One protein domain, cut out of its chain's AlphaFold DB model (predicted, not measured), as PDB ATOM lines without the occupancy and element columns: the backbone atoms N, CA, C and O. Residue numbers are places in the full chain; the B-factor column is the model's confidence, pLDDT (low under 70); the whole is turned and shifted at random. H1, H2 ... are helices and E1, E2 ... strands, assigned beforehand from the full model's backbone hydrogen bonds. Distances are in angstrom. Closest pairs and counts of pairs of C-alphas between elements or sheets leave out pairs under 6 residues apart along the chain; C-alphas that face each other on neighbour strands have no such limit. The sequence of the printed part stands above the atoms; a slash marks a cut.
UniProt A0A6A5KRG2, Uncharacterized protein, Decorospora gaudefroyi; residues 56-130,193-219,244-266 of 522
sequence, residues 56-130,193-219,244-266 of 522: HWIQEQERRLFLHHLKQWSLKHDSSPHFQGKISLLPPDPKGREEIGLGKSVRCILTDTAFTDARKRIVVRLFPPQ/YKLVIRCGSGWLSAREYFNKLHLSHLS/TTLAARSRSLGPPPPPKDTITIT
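What this domain is: This is residues 56 to 130, 193 to 219 and 244 to 266 of the 522 residues of an uncharacterized protein of Decorospora gaudefroyi (UniProt A0A6A5KRG2). One strongly twisted sheet of six strands curls round the helix H2, while the long helix H1 packs on the same face of the sheet, close to its edge strand E6. The short helix H3 only grazes the sheet. The printed part has 125 residues, with three named helices and six named strands in the order H1 E1 E2 E3 E4 E5 H2 H3 E6, a mixed class of helices and strands. The sheet runs E5 E4 E3 E2 E1 E6, antiparallel throughout. The whole is compact, with a radius of gyration of the C-alphas of 14.1 A, and rounded, with spans of 43 by 34 by 29 A.

How they stand to each other: H1, residues 56 to 76, is on the sheet at a height over the sheet of 8.1 A. Its closest C-alphas to E6, residues 262 to 265, are those of Ser 74 and Ile 265, 5.8 A apart. E1, residues 85 to 89, is antiparallel to E6, with N 87 and O 263 at 2.9 A, within hydrogen-bond range. E1, E2, residues 106 to 112, and E3, residues 120 to 127, form a meander, each strand the antiparallel neighbour of the one before. E1 and E2 are a hairpin, with N 88 and O 109 at 2.8 A; E2 and E3 are another, with N 108 and O 122 at 2.8 A. The pairing of E3 is staggered: residues 120 to 124 pair with E2, and residues 124 to 127 with E4, residues 194 to 199, where N 125 and O 196 are 2.9 A apart. E4 forms a hairpin with the edge strand E5, residues 202 to 205, with N 204 and O 197 at 2.9 A. The sheet curls round H2, residues 206 to 219; the closest C-alphas of E4 and H2 are those of Val 196 and Ala 206, 5.0 A apart. H1 and H2 are on the same face but apart. H3, residues 244 to 251, grazes the sheet with its residues 246 to 250. In H1, H2 and H3 every O i to N i+4 pair is within hydrogen-bond range.

Where its parts are: H1 begins at C-alpha 56, (-45.461, 42.504, 34.988), and is 30.3 A long. E1 measures 13.5 A, E2 18.7 A, E3 21.7 A, E4 16.0 A and E5 10.3 A. H2 is 19.9 A long and H3 10.2 A. E6, 9.5 A, ends at C-alpha 265, (-27.980, 27.129, 20.785).

The domain as a whole: The C-alphas farthest apart, of Trp 57 and Ser 219, are 44.3 A apart. Residues 131 to 192 and 220 to 243 are not printed; the gaps are 7.3 A and 17.0 A between C-alphas. Of the links printed whole, E1 to E2 is long. Residues 77 to 79 have pLDDT under 70.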
ATOM      1  N   HIS A  56     -45.760  42.911  36.364       85.12
ATOM      2  CA  HIS A  56     -45.461  42.504  34.988       85.12
ATOM      3  C   HIS A  56     -44.173  43.135  34.464       85.12
ATOM      4  O   HIS A  56     -43.413  42.479  33.756       85.12
ATOM      5  N   TRP A  57     -43.902  44.389  34.833       86.88
ATOM      6  CA  TRP A  57     -42.684  45.080  34.426       86.88
ATOM      7  C   TRP A  57     -41.443  44.453  35.072       86.88
ATOM      8  O   TRP A  57     -40.471  44.182  34.369       86.88
ATOM      9  N   ILE A  58     -41.499  44.139  36.373       89.12
ATOM     10  CA  ILE A  58     -40.407  43.437  37.073       89.12
ATOM     11  C   ILE A  58     -40.146  42.072  36.423       89.12
ATOM     12  O   ILE A  58     -39.004  41.755  36.099       89.12
ATOM     13  N   GLN A  59     -41.199  41.292  36.159       90.81
ATOM     14  CA  GLN A  59     -41.073  39.980  35.515       90.81
ATOM     15  C   GLN A  59     -40.458  40.071  34.114       90.81
ATOM     16  O   GLN A  59     -39.619  39.250  33.747       90.81
ATOM     17  N   GLU A  60     -40.846  41.072  33.325       92.00
ATOM     18  CA  GLU A  60     -40.266  41.314  32.004       92.00
ATOM     19  C   GLU A  60     -38.778  41.706  32.103       92.00
ATOM     20  O   GLU A  60     -37.973  41.257  31.285       92.00
ATOM     21  N   GLN A  61     -38.378  42.482  33.119       93.62
ATOM     22  CA  GLN A  61     -36.965  42.804  33.368       93.62
ATOM     23  C   GLN A  61     -36.154  41.570  33.783       93.62
ATOM     24  O   GLN A  61     -35.100  41.311  33.201       93.62
ATOM     25  N   GLU A  62     -36.658  40.764  34.720       94.69
ATOM     26  CA  GLU A  62     -36.031  39.497  35.127       94.69
ATOM     27  C   GLU A  62     -35.883  38.537  33.941       94.69
ATOM     28  O   GLU A  62     -34.831  37.920  33.746       94.69
ATOM     29  N   ARG A  63     -36.913  38.463  33.089       95.56
ATOM     30  CA  ARG A  63     -36.910  37.670  31.856       95.56
ATOM     31  C   ARG A  63     -35.819  38.132  30.892       95.56
ATOM     32  O   ARG A  63     -35.048  37.302  30.408       95.56
ATOM     33  N   ARG A  64     -35.707  39.442  30.645       96.06
ATOM     34  CA  ARG A  64     -34.654  40.023  29.790       96.06
ATOM     35  C   ARG A  64     -33.260  39.765  30.349       96.06
ATOM     36  O   ARG A  64     -32.369  39.375  29.593       96.06
ATOM     37  N   LEU A  65     -33.080  39.926  31.659       96.81
ATOM     38  CA  LEU A  65     -31.814  39.661  32.340       96.81
ATOM     39  C   LEU A  65     -31.419  38.179  32.221       96.81
ATOM     40  O   LEU A  65     -30.287  37.853  31.866       96.81
ATOM     41  N   PHE A  66     -32.365  37.264  32.444       97.31
ATOM     42  CA  PHE A  66     -32.118  35.830  32.315       97.31
ATOM     43  C   PHE A  66     -31.783  35.425  30.875       97.31
ATOM     44  O   PHE A  66     -30.837  34.667  30.665       97.31
ATOM     45  N   LEU A  67     -32.498  35.957  29.877       97.12
ATOM     46  CA  LEU A  67     -32.184  35.742  28.458       97.12
ATOM     47  C   LEU A  67     -30.798  36.273  28.096       97.12
ATOM     48  O   LEU A  67     -30.072  35.618  27.350       97.12
ATOM     49  N   HIS A  68     -30.403  37.420  28.652       96.62
ATOM     50  CA  HIS A  68     -29.053  37.943  28.489       96.62
ATOM     51  C   HIS A  68     -28.007  36.967  29.047       96.62
ATOM     52  O   HIS A  68     -27.055  36.624  28.346       96.62
ATOM     53  N   HIS A  69     -28.200  36.448  30.265       95.75
ATOM     54  CA  HIS A  69     -27.300  35.446  30.844       95.75
ATOM     55  C   HIS A  69     -27.280  34.137  30.047       95.75
ATOM     56  O   HIS A  69     -26.213  33.560  29.838       95.75
ATOM     57  N   LEU A  70     -28.435  33.679  29.564       95.62
ATOM     58  CA  LEU A  70     -28.537  32.473  28.748       95.62
ATOM     59  C   LEU A  70     -27.840  32.653  27.393       95.62
ATOM     60  O   LEU A  70     -27.176  31.731  26.930       95.62
ATOM     61  N   LYS A  71     -27.917  33.847  26.794       94.38
ATOM     62  CA  LYS A  71     -27.162  34.212  25.588       94.38
ATOM     63  C   LYS A  71     -25.654  34.232  25.849       94.38
ATOM     64  O   LYS A  71     -24.888  33.714  25.048       94.38
ATOM     65  N   GLN A  72     -25.211  34.795  26.973       91.56
ATOM     66  CA  GLN A  72     -23.792  34.759  27.357       91.56
ATOM     67  C   GLN A  72     -23.297  33.324  27.567       91.56
ATOM     68  O   GLN A  72     -22.189  32.987  27.154       91.56
ATOM     69  N   TRP A  73     -24.124  32.468  28.172       92.31
ATOM     70  CA  TRP A  73     -23.846  31.041  28.295       92.31
ATOM     71  C   TRP A  73     -23.739  30.363  26.923       92.31
ATOM     72  O   TRP A  73     -22.736  29.701  26.666       92.31
ATOM     73  N   SER A  74     -24.708  30.564  26.024       90.75
ATOM     74  CA  SER A  74     -24.731  29.885  24.721       90.75
ATOM     75  C   SER A  74     -23.579  30.292  23.798       90.75
ATOM     76  O   SER A  74     -23.234  29.531  22.904       90.75
ATOM     77  N   LEU A  75     -22.978  31.468  24.016       84.38
ATOM     78  CA  LEU A  75     -21.825  31.963  23.257       84.38
ATOM     79  C   LEU A  75     -20.466  31.459  23.769       84.38
ATOM     80  O   LEU A  75     -19.491  31.537  23.027       84.38
ATOM     81  N   LYS A  76     -20.373  31.015  25.030       78.38
ATOM     82  CA  LYS A  76     -19.088  30.710  25.696       78.38
ATOM     83  C   LYS A  76     -18.956  29.275  26.196       78.38
ATOM     84  O   LYS A  76     -17.862  28.844  26.536       78.38
ATOM     85  N   HIS A  77     -20.067  28.569  26.354       69.75
ATOM     86  CA  HIS A  77     -20.072  27.228  26.915       69.75
ATOM     87  C   HIS A  77     -20.102  26.191  25.805       69.75
ATOM     88  O   HIS A  77     -20.934  26.298  24.916       69.75
ATOM     89  N   ASP A  78     -19.297  25.138  25.936       65.12
ATOM     90  CA  ASP A  78     -19.330  23.919  25.120       65.12
ATOM     91  C   ASP A  78     -20.700  23.212  25.231       65.12
ATOM     92  O   ASP A  78     -20.922  22.270  26.001       65.12
ATOM     93  N   SER A  79     -21.703  23.791  24.570       66.81
ATOM     94  CA  SER A  79     -22.934  23.133  24.167       66.81
ATOM     95  C   SER A  79     -22.538  21.911  23.345       66.81
ATOM     96  O   SER A  79     -21.539  21.936  22.637       66.81
ATOM     97  N   SER A  80     -23.296  20.820  23.479       76.19
ATOM     98  CA  SER A  80     -23.045  19.580  22.735       76.19
ATOM     99  C   SER A  80     -22.630  19.870  21.281       76.19
ATOM    100  O   SER A  80     -23.357  20.596  20.599       76.19
ATOM    101  N   PRO A  81     -21.517  19.290  20.785       76.69
ATOM    102  CA  PRO A  81     -21.052  19.522  19.416       76.69
ATOM    103  C   PRO A  81     -22.033  18.987  18.365       76.69
ATOM    104  O   PRO A  81     -21.932  19.326  17.192       76.69
ATOM    105  N   HIS A  82     -22.987  18.158  18.787       82.31
ATOM    106  CA  HIS A  82     -23.952  17.505  17.915       82.31
ATOM    107  C   HIS A  82     -25.337  18.162  17.945       82.31
ATOM    108  O   HIS A  82     -26.194  17.826  17.133       82.31
ATOM    109  N   PHE A  83     -25.587  19.083  18.880       86.19
ATOM    110  CA  PHE A  83     -26.908  19.675  19.056       86.19
ATOM    111  C   PHE A  83     -26.955  21.113  18.550       86.19
ATOM    112  O   PHE A  83     -26.275  21.999  19.072       86.19
ATOM    113  N   GLN A  84     -27.845  21.357  17.592       90.06
ATOM    114  CA  GLN A  84     -28.211  22.688  17.134       90.06
ATOM    115  C   GLN A  84     -29.701  22.908  17.398       90.06
ATOM    116  O   GLN A  84     -30.549  22.149  16.933       90.06
ATOM    117  N   GLY A  85     -30.041  23.955  18.140       93.31
ATOM    118  CA  GLY A  85     -31.402  24.144  18.620       93.31
ATOM    119  C   GLY A  85     -31.699  25.542  19.134       93.31
ATOM    120  O   GLY A  85     -30.966  26.504  18.906       93.31
ATOM    121  N   LYS A  86     -32.819  25.664  19.836       95.69
ATOM    122  CA  LYS A  86     -33.291  26.892  20.472       95.69
ATOM    123  C   LYS A  86     -33.826  26.569  21.865       95.69
ATOM    124  O   LYS A  86     -34.555  25.592  22.021       95.69
ATOM    125  N   ILE A  87     -33.485  27.390  22.858       97.00
ATOM    126  CA  ILE A  87     -34.162  27.414  24.159       97.00
ATOM    127  C   ILE A  87     -35.021  28.664  24.215       97.00
ATOM    128  O   ILE A  87     -34.516  29.782  24.126       97.00
ATOM    129  N   SER A  88     -36.312  28.461  24.419       97.50
ATOM    130  CA  SER A  88     -37.284  29.529  24.558       97.50
ATOM    131  C   SER A  88     -37.891  29.532  25.952       97.50
ATOM    132  O   SER A  88     -38.297  28.483  26.454       97.50
ATOM    133  N   LEU A  89     -37.997  30.701  26.578       97.12
ATOM    134  CA  LEU A  89     -38.680  30.821  27.863       97.12
ATOM    135  C   LEU A  89     -40.189  30.653  27.682       97.12
ATOM    136  O   LEU A  89     -40.795  31.299  26.824       97.12
ATOM    137  N   LEU A  90     -40.817  29.826  28.520       94.88
ATOM    138  CA  LEU A  90     -42.276  29.749  28.543       94.88
ATOM    139  C   LEU A  90     -42.871  31.082  29.032       94.88
ATOM    140  O   LEU A  90     -42.223  31.781  29.818       94.88
ATOM    141  N   PRO A  91     -44.067  31.476  28.560       90.69
ATOM    142  CA  PRO A  91     -44.798  32.589  29.152       90.69
ATOM    143  C   PRO A  91     -45.003  32.344  30.656       90.69
ATOM    144  O   PRO A  91     -45.209  31.188  31.042       90.69
ATOM    145  N   PRO A  92     -44.932  33.388  31.500       86.56
ATOM    146  CA  PRO A  92     -45.179  33.238  32.927       86.56
ATOM    147  C   PRO A  92     -46.590  32.686  33.154       86.56
ATOM    148  O   PRO A  92     -47.551  33.141  32.531       86.56
ATOM    149  N   ASP A  93     -46.707  31.693  34.032       88.25
ATOM    150  CA  ASP A  93     -48.006  31.161  34.437       88.25
ATOM    151  C   ASP A  93     -48.772  32.259  35.199       88.25
ATOM    152  O   ASP A  93     -48.273  32.718  36.230       88.25
ATOM    153  N   PRO A  94     -49.965  32.695  34.749       85.56
ATOM    154  CA  PRO A  94     -50.717  33.749  35.430       85.56
ATOM    155  C   PRO A  94     -51.085  33.380  36.876       85.56
ATOM    156  O   PRO A  94     -51.285  34.269  37.702       85.56
ATOM    157  N   LYS A  95     -51.155  32.080  37.201       87.94
ATOM    158  CA  LYS A  95     -51.466  31.586  38.552       87.94
ATOM    159  C   LYS A  95     -50.210  31.344  39.393       87.94
ATOM    160  O   LYS A  95     -50.286  31.302  40.620       87.94
ATOM    161  N   GLY A  96     -49.056  31.182  38.749       84.88
ATOM    162  CA  GLY A  96     -47.795  30.822  39.387       84.88
ATOM    163  C   GLY A  96     -46.908  32.032  39.664       84.88
ATOM    164  O   GLY A  96     -46.623  32.846  38.790       84.88
ATOM    165  N   ARG A  97     -46.381  32.135  40.886       84.38
ATOM    166  CA  ARG A  97     -45.274  33.052  41.193       84.38
ATOM    167  C   ARG A  97     -43.959  32.370  40.788       84.38
ATOM    168  O   ARG A  97     -43.203  31.917  41.636       84.38
ATOM    169  N   GLU A  98     -43.743  32.207  39.480       88.31
ATOM    170  CA  GLU A  98     -42.472  31.691  38.953       88.31
ATOM    171  C   GLU A  98     -41.401  32.786  39.057       88.31
ATOM    172  O   GLU A  98     -41.486  33.817  38.393       88.31
ATOM    173  N   GLU A  99     -40.407  32.571  39.917       93.00
ATOM    174  CA  GLU A  99     -39.229  33.437  40.030       93.00
ATOM    175  C   GLU A  99     -38.232  33.100  38.913       93.00
ATOM    176  O   GLU A  99     -37.711  31.979  38.852       93.00
ATOM    177  N   ILE A 100     -37.940  34.068  38.039       95.94
ATOM    178  CA  ILE A 100     -36.949  33.910  36.970       95.94
ATOM    179  C   ILE A 100     -35.630  34.513  37.447       95.94
ATOM    180  O   ILE A 100     -35.525  35.707  37.700       95.94
ATOM    181  N   GLY A 101     -34.586  33.693  37.558       95.75
ATOM    182  CA  GLY A 101     -33.287  34.174  38.018       95.75
ATOM    183  C   GLY A 101     -32.190  33.121  37.966       95.75
ATOM    184  O   GLY A 101     -32.435  31.938  37.714       95.75
ATOM    185  N   LEU A 102     -30.953  33.549  38.212       96.50
ATOM    186  CA  LEU A 102     -29.815  32.636  38.291       96.50
ATOM    187  C   LEU A 102     -29.979  31.665  39.476       96.50
ATOM    188  O   LEU A 102     -30.398  32.043  40.564       96.50
ATOM    189  N   GLY A 103     -29.679  30.386  39.251       96.44
ATOM    190  CA  GLY A 103     -29.859  29.286  40.205       96.44
ATOM    191  C   GLY A 103     -31.310  28.814  40.386       96.44
ATOM    192  O   GLY A 103     -31.525  27.736  40.943       96.44
ATOM    193  N   LYS A 104     -32.299  29.568  39.889       97.31
ATOM    194  CA  LYS A 104     -33.727  29.228  39.965       97.31
ATOM    195  C   LYS A 104     -34.127  28.273  38.840       97.31
ATOM    196  O   LYS A 104     -33.509  28.244  37.776       97.31
ATOM    197  N   SER A 105     -35.145  27.451  39.103       96.88
ATOM    198  CA  SER A 105     -35.695  26.509  38.123       96.88
ATOM    199  C   SER A 105     -36.612  27.248  37.152       96.88
ATOM    200  O   SER A 105     -37.716  27.622  37.530       96.88
ATOM    201  N   VAL A 106     -36.185  27.406  35.903       96.88
ATOM    202  CA  VAL A 106     -36.948  28.108  34.865       96.88
ATOM    203  C   VAL A 106     -37.473  27.101  33.848       96.88
ATOM    204  O   VAL A 106     -36.736  26.227  33.385       96.88
ATOM    205  N   ARG A 107     -38.763  27.187  33.512       97.06
ATOM    206  CA  ARG A 107     -39.384  26.305  32.519       97.06
ATOM    207  C   ARG A 107     -39.161  26.863  31.114       97.06
ATOM    208  O   ARG A 107     -39.419  28.035  30.842       97.06
ATOM    209  N   CYS A 108     -38.712  26.009  30.206       97.31
ATOM    210  CA  CYS A 108     -38.394  26.389  28.835       97.31
ATOM    211  C   CYS A 108     -38.953  25.377  27.832       97.31
ATOM    212  O   CYS A 108     -39.300  24.247  28.184       97.31
ATOM    213  N   ILE A 109     -38.994  25.779  26.569       97.12
ATOM    214  CA  ILE A 109     -39.173  24.898  25.420       97.12
ATOM    215  C   ILE A 109     -37.817  24.761  24.732       97.12
ATOM    216  O   ILE A 109     -37.184  25.759  24.395       97.12
ATOM    217  N   LEU A 110     -37.378  23.522  24.549       96.31
ATOM    218  CA  LEU A 110     -36.240  23.162  23.722       96.31
ATOM    219  C   LEU A 110     -36.753  22.730  22.350       96.31
ATOM    220  O   LEU A 110     -37.612  21.850  22.265       96.31
ATOM    221  N   THR A 111     -36.205  23.329  21.302       94.81
ATOM    222  CA  THR A 111     -36.497  22.981  19.910       94.81
ATOM    223  C   THR A 111     -35.199  22.573  19.234       94.81
ATOM    224  O   THR A 111     -34.237  23.338  19.267       94.81
ATOM    225  N   ASP A 112     -35.161  21.388  18.636       91.69
ATOM    226  CA  ASP A 112     -34.050  20.944  17.793       91.69
ATOM    227  C   ASP A 112     -34.240  21.516  16.377       91.69
ATOM    228  O   ASP A 112     -35.359  21.578  15.871       91.69
ATOM    229  N   THR A 113     -33.168  21.996  15.748       89.62
ATOM    230  CA  THR A 113     -33.243  22.511  14.370       89.62
ATOM    231  C   THR A 113     -33.388  21.408  13.332       89.62
ATOM    232  O   THR A 113     -34.038  21.647  12.317       89.62
ATOM    233  N   ALA A 114     -32.846  20.214  13.589       85.25
ATOM    234  CA  ALA A 114     -33.028  19.060  12.712       85.25
ATOM    235  C   ALA A 114     -34.441  18.461  12.840       85.25
ATOM    236  O   ALA A 114     -34.944  17.874  11.891       85.25
ATOM    237  N   PHE A 115     -35.098  18.673  13.987       85.38
ATOM    238  CA  PHE A 115     -36.426  18.141  14.310       85.38
ATOM    239  C   PHE A 115     -37.318  19.252  14.871       85.38
ATOM    240  O   PHE A 115     -37.620  19.314  16.068       85.38
ATOM    241  N   THR A 116     -37.697  20.196  14.005       81.88
ATOM    242  CA  THR A 116     -38.465  21.390  14.413       81.88
ATOM    243  C   THR A 116     -39.839  21.057  15.002       81.88
ATOM    244  O   THR A 116     -40.385  21.809  15.816       81.88
ATOM    245  N   ASP A 117     -40.374  19.902  14.633       81.88
ATOM    246  CA  ASP A 117     -41.609  19.305  15.110       81.88
ATOM    247  C   ASP A 117     -41.437  18.514  16.416       81.88
ATOM    248  O   ASP A 117     -42.443  18.180  17.027       81.88
ATOM    249  N   ALA A 118     -40.220  18.309  16.929       86.31
ATOM    250  CA  ALA A 118     -39.941  17.598  18.181       86.31
ATOM    251  C   ALA A 118     -39.684  18.549  19.370       86.31
ATOM    252  O   ALA A 118     -38.715  18.414  20.126       86.31
ATOM    253  N   ARG A 119     -40.559  19.547  19.569       93.75
ATOM    254  CA  ARG A 119     -40.445  20.488  20.701       93.75
ATOM    255  C   ARG A 119     -40.619  19.769  22.038       93.75
ATOM    256  O   ARG A 119     -41.547  18.980  22.224       93.75
ATOM    257  N   LYS A 120     -39.768  20.098  23.013       95.06
ATOM    258  CA  LYS A 120     -39.768  19.468  24.339       95.06
ATOM    259  C   LYS A 120     -39.773  20.504  25.455       95.06
ATOM    260  O   LYS A 120     -38.923  21.388  25.503       95.06
ATOM    261  N   ARG A 121     -40.696  20.365  26.408       96.25
ATOM    262  CA  ARG A 121     -40.669  21.153  27.647       96.25
ATOM    263  C   ARG A 121     -39.526  20.665  28.533       96.25
ATOM    264  O   ARG A 121     -39.443  19.475  28.834       96.25
ATOM    265  N   ILE A 122     -38.666  21.581  28.956       97.06
ATOM    266  CA  ILE A 122     -37.545  21.315  29.858       97.06
ATOM    267  C   ILE A 122     -37.585  22.275  31.047       97.06
ATOM    268  O   ILE A 122     -38.239  23.316  31.009       97.06
ATOM    269  N   VAL A 123     -36.876  21.922  32.116       97.44
ATOM    270  CA  VAL A 123     -36.632  22.817  33.251       97.44
ATOM    271  C   VAL A 123     -35.133  23.001  33.370       97.44
ATOM    272  O   VAL A 123     -34.396  22.015  33.412       97.44
ATOM    273  N   VAL A 124     -34.685  24.248  33.419       97.50
ATOM    274  CA  VAL A 124     -33.265  24.593  33.449       97.50
ATOM    275  C   VAL A 124     -32.912  25.368  34.712       97.50
ATOM    276  O   VAL A 124     -33.758  26.046  35.290       97.50
ATOM    277  N   ARG A 125     -31.649  25.279  35.133       97.75
ATOM    278  CA  ARG A 125     -31.041  26.188  36.114       97.75
ATOM    279  C   ARG A 125     -29.750  26.733  35.533       97.75
ATOM    280  O   ARG A 125     -28.881  25.958  35.133       97.75
ATOM    281  N   LEU A 126     -29.637  28.055  35.500       96.94
ATOM    282  CA  LEU A 126     -28.450  28.755  35.025       96.94
ATOM    283  C   LEU A 126     -27.698  29.335  36.218       96.94
ATOM    284  O   LEU A 126     -28.230  30.183  36.924       96.94
ATOM    285  N   PHE A 127     -26.476  28.881  36.464       95.69
ATOM    286  CA  PHE A 127     -25.643  29.370  37.559       95.69
ATOM    287  C   PHE A 127     -24.685  30.462  37.069       95.69
ATOM    288  O   PHE A 127     -24.194  30.360  35.938       95.69
ATOM    289  N   PRO A 128     -24.402  31.483  37.902       94.38
ATOM    290  CA  PRO A 128     -23.454  32.534  37.555       94.38
ATOM    291  C   PRO A 128     -22.047  31.960  37.322       94.38
ATOM    292  O   PRO A 128     -21.736  30.881  37.840       94.38
ATOM    293  N   PRO A 129     -21.179  32.689  36.599       90.75
ATOM    294  CA  PRO A 129     -19.773  32.352  36.457       90.75
ATOM    295  C   PRO A 129     -19.134  32.123  37.821       90.75
ATOM    296  O   PRO A 129     -19.134  33.015  38.675       90.75
ATOM    297  N   GLN A 130     -18.586  30.931  38.046       85.75
ATOM    298  CA  GLN A 130     -17.779  30.714  39.238       85.75
ATOM    299  C   GLN A 130     -16.473  31.481  39.042       85.75
ATOM    300  O   GLN A 130     -15.690  31.169  38.152       85.75
ATOM    301  N   TYR A 193     -20.668  30.571  32.715       92.50
ATOM    302  CA  TYR A 193     -21.980  30.190  33.236       92.50
ATOM    303  C   TYR A 193     -22.140  28.666  33.162       92.50
ATOM    304  O   TYR A 193     -21.694  28.036  32.202       92.50
ATOM    305  N   LYS A 194     -22.830  28.067  34.136       93.56
ATOM    306  CA  LYS A 194     -23.149  26.631  34.124       93.56
ATOM    307  C   LYS A 194     -24.652  26.439  33.965       93.56
ATOM    308  O   LYS A 194     -25.412  26.836  34.844       93.56
ATOM    309  N   LEU A 195     -25.077  25.807  32.873       95.38
ATOM    310  CA  LEU A 195     -26.472  25.420  32.658       95.38
ATOM    311  C   LEU A 195     -26.657  23.934  32.979       95.38
ATOM    312  O   LEU A 195     -25.923  23.080  32.475       95.38
ATOM    313  N   VAL A 196     -27.661  23.625  33.796       96.38
ATOM    314  CA  VAL A 196     -28.115  22.251  34.043       96.38
ATOM    315  C   VAL A 196     -29.578  22.098  33.655       96.38
ATOM    316  O   VAL A 196     -30.367  23.037  33.780       96.38
ATOM    317  N   ILE A 197     -29.939  20.906  33.189       97.25
ATOM    318  CA  ILE A 197     -31.274  20.565  32.701       97.25
ATOM    319  C   ILE A 197     -31.825  19.424  33.553       97.25
ATOM    320  O   ILE A 197     -31.135  18.441  33.834       97.25
ATOM    321  N   ARG A 198     -33.074  19.562  33.998       97.06
ATOM    322  CA  ARG A 198     -33.771  18.535  34.772       97.06
ATOM    323  C   ARG A 198     -34.043  17.314  33.890       97.06
ATOM    324  O   ARG A 198     -34.630  17.445  32.817       97.06
ATOM    325  N   CYS A 199     -33.677  16.130  34.371       95.00
ATOM    326  CA  CYS A 199     -33.970  14.853  33.721       95.00
ATOM    327  C   CYS A 199     -34.451  13.859  34.790       95.00
ATOM    328  O   CYS A 199     -33.679  13.467  35.663       95.00
ATOM    329  N   GLY A 200     -35.745  13.520  34.777       93.75
ATOM    330  CA  GLY A 200     -36.372  12.730  35.843       93.75
ATOM    331  C   GLY A 200     -36.240  13.398  37.220       93.75
ATOM    332  O   GLY A 200     -36.586  14.571  37.397       93.75
ATOM    333  N   SER A 201     -35.707  12.655  38.193       92.50
ATOM    334  CA  SER A 201     -35.427  13.130  39.555       92.50
ATOM    335  C   SER A 201     -34.065  13.836  39.708       92.50
ATOM    336  O   SER A 201     -33.795  14.415  40.766       92.50
ATOM    337  N   GLY A 202     -33.231  13.863  38.662       96.50
ATOM    338  CA  GLY A 202     -31.869  14.406  38.683       96.50
ATOM    339  C   GLY A 202     -31.677  15.699  37.881       96.50
ATOM    340  O   GLY A 202     -32.592  16.211  37.231       96.50
ATOM    341  N   TRP A 203     -30.460  16.243  37.939       96.94
ATOM    342  CA  TRP A 203     -29.995  17.361  37.111       96.94
ATOM    343  C   TRP A 203     -28.790  16.904  36.293       96.94
ATOM    344  O   TRP A 203     -27.832  16.389  36.861       96.94
ATOM    345  N   LEU A 204     -28.831  17.114  34.980       96.62
ATOM    346  CA  LEU A 204     -27.719  16.834  34.073       96.62
ATOM    347  C   LEU A 204     -27.080  18.138  33.615       96.62
ATOM    348  O   LEU A 204     -27.747  19.173  33.548       96.62
ATOM    349  N   SER A 205     -25.797  18.100  33.258       94.38
ATOM    350  CA  SER A 205     -25.204  19.223  32.527       94.38
ATOM    351  C   SER A 205     -25.930  19.416  31.191       94.38
ATOM    352  O   SER A 205     -26.397  18.448  30.586       94.38
ATOM    353  N   ALA A 206     -26.034  20.659  30.715       93.44
ATOM    354  CA  ALA A 206     -26.667  20.929  29.427       93.44
ATOM    355  C   ALA A 206     -26.013  20.130  28.283       93.44
ATOM    356  O   ALA A 206     -26.721  19.537  27.474       93.44
ATOM    357  N   ARG A 207     -24.673  20.027  28.273       90.88
ATOM    358  CA  ARG A 207     -23.912  19.231  27.295       90.88
ATOM    359  C   ARG A 207     -24.340  17.764  27.284       90.88
ATOM    360  O   ARG A 207     -24.660  17.231  26.226       90.88
ATOM    361  N   GLU A 208     -24.381  17.127  28.451       93.44
ATOM    362  CA  GLU A 208     -24.758  15.716  28.570       93.44
ATOM    363  C   GLU A 208     -26.213  15.477  28.150       93.44
ATOM    364  O   GLU A 208     -26.501  14.524  27.426       93.44
ATOM    365  N   TYR A 209     -27.127  16.365  28.555       95.06
ATOM    366  CA  TYR A 209     -28.532  16.276  28.165       95.06
ATOM    367  C   TYR A 209     -28.707  16.388  26.643       95.06
ATOM    368  O   TYR A 209     -29.426  15.584  26.052       95.06
ATOM    369  N   PHE A 210     -28.041  17.350  25.999       93.06
ATOM    370  CA  PHE A 210     -28.125  17.531  24.548       93.06
ATOM    371  C   PHE A 210     -27.478  16.386  23.767       93.06
ATOM    372  O   PHE A 210     -28.060  15.947  22.781       93.06
ATOM    373  N   ASN A 211     -26.340  15.849  24.225       89.88
ATOM    374  CA  ASN A 211     -25.738  14.651  23.628       89.88
ATOM    375  C   ASN A 211     -26.709  13.464  23.674       89.88
ATOM    376  O   ASN A 211     -26.934  12.814  22.658       89.88
ATOM    377  N   LYS A 212     -27.322  13.208  24.838       93.44
ATOM    378  CA  LYS A 212     -28.319  12.138  24.999       93.44
ATOM    379  C   LYS A 212     -29.529  12.349  24.090       93.44
ATOM    380  O   LYS A 212     -29.998  11.395  23.480       93.44
ATOM    381  N   LEU A 213     -30.012  13.588  23.981       91.19
ATOM    382  CA  LEU A 213     -31.127  13.931  23.099       91.19
ATOM    383  C   LEU A 213     -30.774  13.671  21.628       91.19
ATOM    384  O   LEU A 213     -31.504  12.950  20.954       91.19
ATOM    385  N   HIS A 214     -29.635  14.184  21.162       86.62
ATOM    386  CA  HIS A 214     -29.178  13.993  19.789       86.62
ATOM    387  C   HIS A 214     -28.996  12.510  19.443       86.62
ATOM    388  O   HIS A 214     -29.531  12.042  18.442       86.62
ATOM    389  N   LEU A 215     -28.310  11.747  20.302       88.00
ATOM    390  CA  LEU A 215     -28.116  10.310  20.099       88.00
ATOM    391  C   LEU A 215     -29.447   9.551  20.087       88.00
ATOM    392  O   LEU A 215     -29.625   8.670  19.256       88.00
ATOM    393  N   SER A 216     -30.409   9.924  20.939       88.12
ATOM    394  CA  SER A 216     -31.739   9.302  20.916       88.12
ATOM    395  C   SER A 216     -32.485   9.551  19.601       88.12
ATOM    396  O   SER A 216     -33.146   8.646  19.098       88.12
ATOM    397  N   HIS A 217     -32.336  10.743  19.014       84.62
ATOM    398  CA  HIS A 217     -32.914  11.059  17.708       84.62
ATOM    399  C   HIS A 217     -32.203  10.298  16.580       84.62
ATOM    400  O   HIS A 217     -32.869   9.740  15.713       84.62
ATOM    401  N   LEU A 218     -30.867  10.207  16.612       82.81
ATOM    402  CA  LEU A 218     -30.111   9.408  15.644       82.81
ATOM    403  C   LEU A 218     -30.483   7.925  15.703       82.81
ATOM    404  O   LEU A 218     -30.691   7.312  14.661       82.81
ATOM    405  N   SER A 219     -30.610   7.350  16.900       85.19
ATOM    406  CA  SER A 219     -31.067   5.968  17.062       85.19
ATOM    407  C   SER A 219     -32.470   5.773  16.487       85.19
ATOM    408  O   SER A 219     -32.693   4.807  15.762       85.19
ATOM    409  N   THR A 244     -45.507  11.195  14.065       81.88
ATOM    410  CA  THR A 244     -46.854  11.655  14.434       81.88
ATOM    411  C   THR A 244     -46.997  11.869  15.940       81.88
ATOM    412  O   THR A 244     -47.585  12.875  16.347       81.88
ATOM    413  N   THR A 245     -46.416  11.001  16.778       84.00
ATOM    414  CA  THR A 245     -46.430  11.196  18.241       84.00
ATOM    415  C   THR A 245     -45.585  12.392  18.687       84.00
ATOM    416  O   THR A 245     -46.034  13.169  19.538       84.00
ATOM    417  N   LEU A 246     -44.401  12.601  18.094       83.75
ATOM    418  CA  LEU A 246     -43.550  13.761  18.378       83.75
ATOM    419  C   LEU A 246     -44.229  15.064  17.944       83.75
ATOM    420  O   LEU A 246     -44.340  15.993  18.750       83.75
ATOM    421  N   ALA A 247     -44.784  15.099  16.733       85.44
ATOM    422  CA  ALA A 247     -45.514  16.245  16.214       85.44
ATOM    423  C   ALA A 247     -46.788  16.539  17.022       85.44
ATOM    424  O   ALA A 247     -47.113  17.706  17.252       85.44
ATOM    425  N   ALA A 248     -47.523  15.515  17.473       88.69
ATOM    426  CA  ALA A 248     -48.692  15.689  18.339       88.69
ATOM    427  C   ALA A 248     -48.293  16.280  19.701       88.69
ATOM    428  O   ALA A 248     -48.884  17.266  20.151       88.69
ATOM    429  N   ARG A 249     -47.230  15.749  20.320       88.69
ATOM    430  CA  ARG A 249     -46.689  16.261  21.588       88.69
ATOM    431  C   ARG A 249     -46.161  17.689  21.458       88.69
ATOM    432  O   ARG A 249     -46.330  18.505  22.362       88.69
ATOM    433  N   SER A 250     -45.537  18.013  20.335       90.00
ATOM    434  CA  SER A 250     -45.084  19.366  20.041       90.00
ATOM    435  C   SER A 250     -46.258  20.312  19.839       90.00
ATOM    436  O   SER A 250     -46.255  21.398  20.411       90.00
ATOM    437  N   ARG A 251     -47.301  19.907  19.103       91.56
ATOM    438  CA  ARG A 251     -48.543  20.686  18.959       91.56
ATOM    439  C   ARG A 251     -49.218  20.952  20.307       91.56
ATOM    440  O   ARG A 251     -49.663  22.074  20.531       91.56
ATOM    441  N   SER A 252     -49.191  19.998  21.246       93.44
ATOM    442  CA  SER A 252     -49.749  20.202  22.595       93.44
ATOM    443  C   SER A 252     -48.990  21.225  23.453       93.44
ATOM    444  O   SER A 252     -49.493  21.640  24.491       93.44
ATOM    445  N   LEU A 253     -47.788  21.655  23.043       92.62
ATOM    446  CA  LEU A 253     -47.047  22.732  23.716       92.62
ATOM    447  C   LEU A 253     -47.499  24.140  23.289       92.62
ATOM    448  O   LEU A 253     -46.959  25.122  23.799       92.62
ATOM    449  N   GLY A 254     -48.467  24.251  22.374       93.00
ATOM    450  CA  GLY A 254     -48.980  25.527  21.876       93.00
ATOM    451  C   GLY A 254     -48.139  26.119  20.737       93.00
ATOM    452  O   GLY A 254     -47.294  25.425  20.157       93.00
ATOM    453  N   PRO A 255     -48.361  27.390  20.361       93.00
ATOM    454  CA  PRO A 255     -47.603  28.038  19.294       93.00
ATOM    455  C   PRO A 255     -46.108  28.161  19.651       93.00
ATOM    456  O   PRO A 255     -45.740  28.120  20.828       93.00
ATOM    457  N   PRO A 256     -45.208  28.269  18.657       90.44
ATOM    458  CA  PRO A 256     -43.797  28.528  18.908       90.44
ATOM    459  C   PRO A 256     -43.610  29.809  19.737       90.44
ATOM    460  O   PRO A 256     -44.268  30.812  19.453       90.44
ATOM    461  N   PRO A 257     -42.724  29.807  20.746       92.38
ATOM    462  CA  PRO A 257     -42.435  31.012  21.512       92.38
ATOM    463  C   PRO A 257     -41.897  32.137  20.622       92.38
ATOM    464  O   PRO A 257     -41.232  31.863  19.616       92.38
ATOM    465  N   PRO A 258     -42.130  33.408  20.987       93.88
ATOM    466  CA  PRO A 258     -41.684  34.527  20.178       93.88
ATOM    467  C   PRO A 258     -40.145  34.598  20.137       93.88
ATOM    468  O   PRO A 258     -39.463  34.203  21.093       93.88
ATOM    469  N   PRO A 259     -39.562  35.146  19.057       94.38
ATOM    470  CA  PRO A 259     -38.112  35.202  18.881       94.38
ATOM    471  C   PRO A 259     -37.411  36.023  19.971       94.38
ATOM    472  O   PRO A 259     -36.298  35.681  20.354       94.38
ATOM    473  N   LYS A 260     -38.079  37.044  20.533       95.88
ATOM    474  CA  LYS A 260     -37.549  37.849  21.650       95.88
ATOM    475  C   LYS A 260     -37.233  37.030  22.906       95.88
ATOM    476  O   LYS A 260     -36.364  37.422  23.673       95.88
ATOM    477  N   ASP A 261     -37.908  35.895  23.080       96.25
ATOM    478  CA  ASP A 261     -37.791  35.019  24.248       96.25
ATOM    479  C   ASP A 261     -36.989  33.752  23.961       96.25
ATOM    480  O   ASP A 261     -37.019  32.793  24.736       96.25
ATOM    481  N   THR A 262     -36.315  33.725  22.813       96.69
ATOM    482  CA  THR A 262     -35.677  32.538  22.269       96.69
ATOM    483  C   THR A 262     -34.191  32.783  22.066       96.69
ATOM    484  O   THR A 262     -33.788  33.699  21.353       96.69
ATOM    485  N   ILE A 263     -33.368  31.924  22.661       96.06
ATOM    486  CA  ILE A 263     -31.921  31.906  22.472       96.06
ATOM    487  C   ILE A 263     -31.557  30.712  21.598       96.06
ATOM    488  O   ILE A 263     -31.886  29.568  21.916       96.06
ATOM    489  N   THR A 264     -30.865  30.974  20.494       93.75
ATOM    490  CA  THR A 264     -30.305  29.920  19.645       93.75
ATOM    491  C   THR A 264     -29.111  29.278  20.344       93.75
ATOM    492  O   THR A 264     -28.197  29.968  20.799       93.75
ATOM    493  N   ILE A 265     -29.122  27.952  20.408       90.50
ATOM    494  CA  ILE A 265     -27.980  27.129  20.785       90.50
ATOM    495  C   ILE A 265     -27.379  26.616  19.495       90.50
ATOM    496  O   ILE A 265     -27.957  25.767  18.819       90.50
ATOM    497  N   THR A 266     -26.218  27.138  19.150       83.44
ATOM    498  CA  THR A 266     -25.384  26.543  18.116       83.44
ATOM    499  C   THR A 266     -24.374  25.619  18.783       83.44
ATOM    500  O   THR A 266     -23.934  25.928  19.899       83.44
TER     501      THR A 266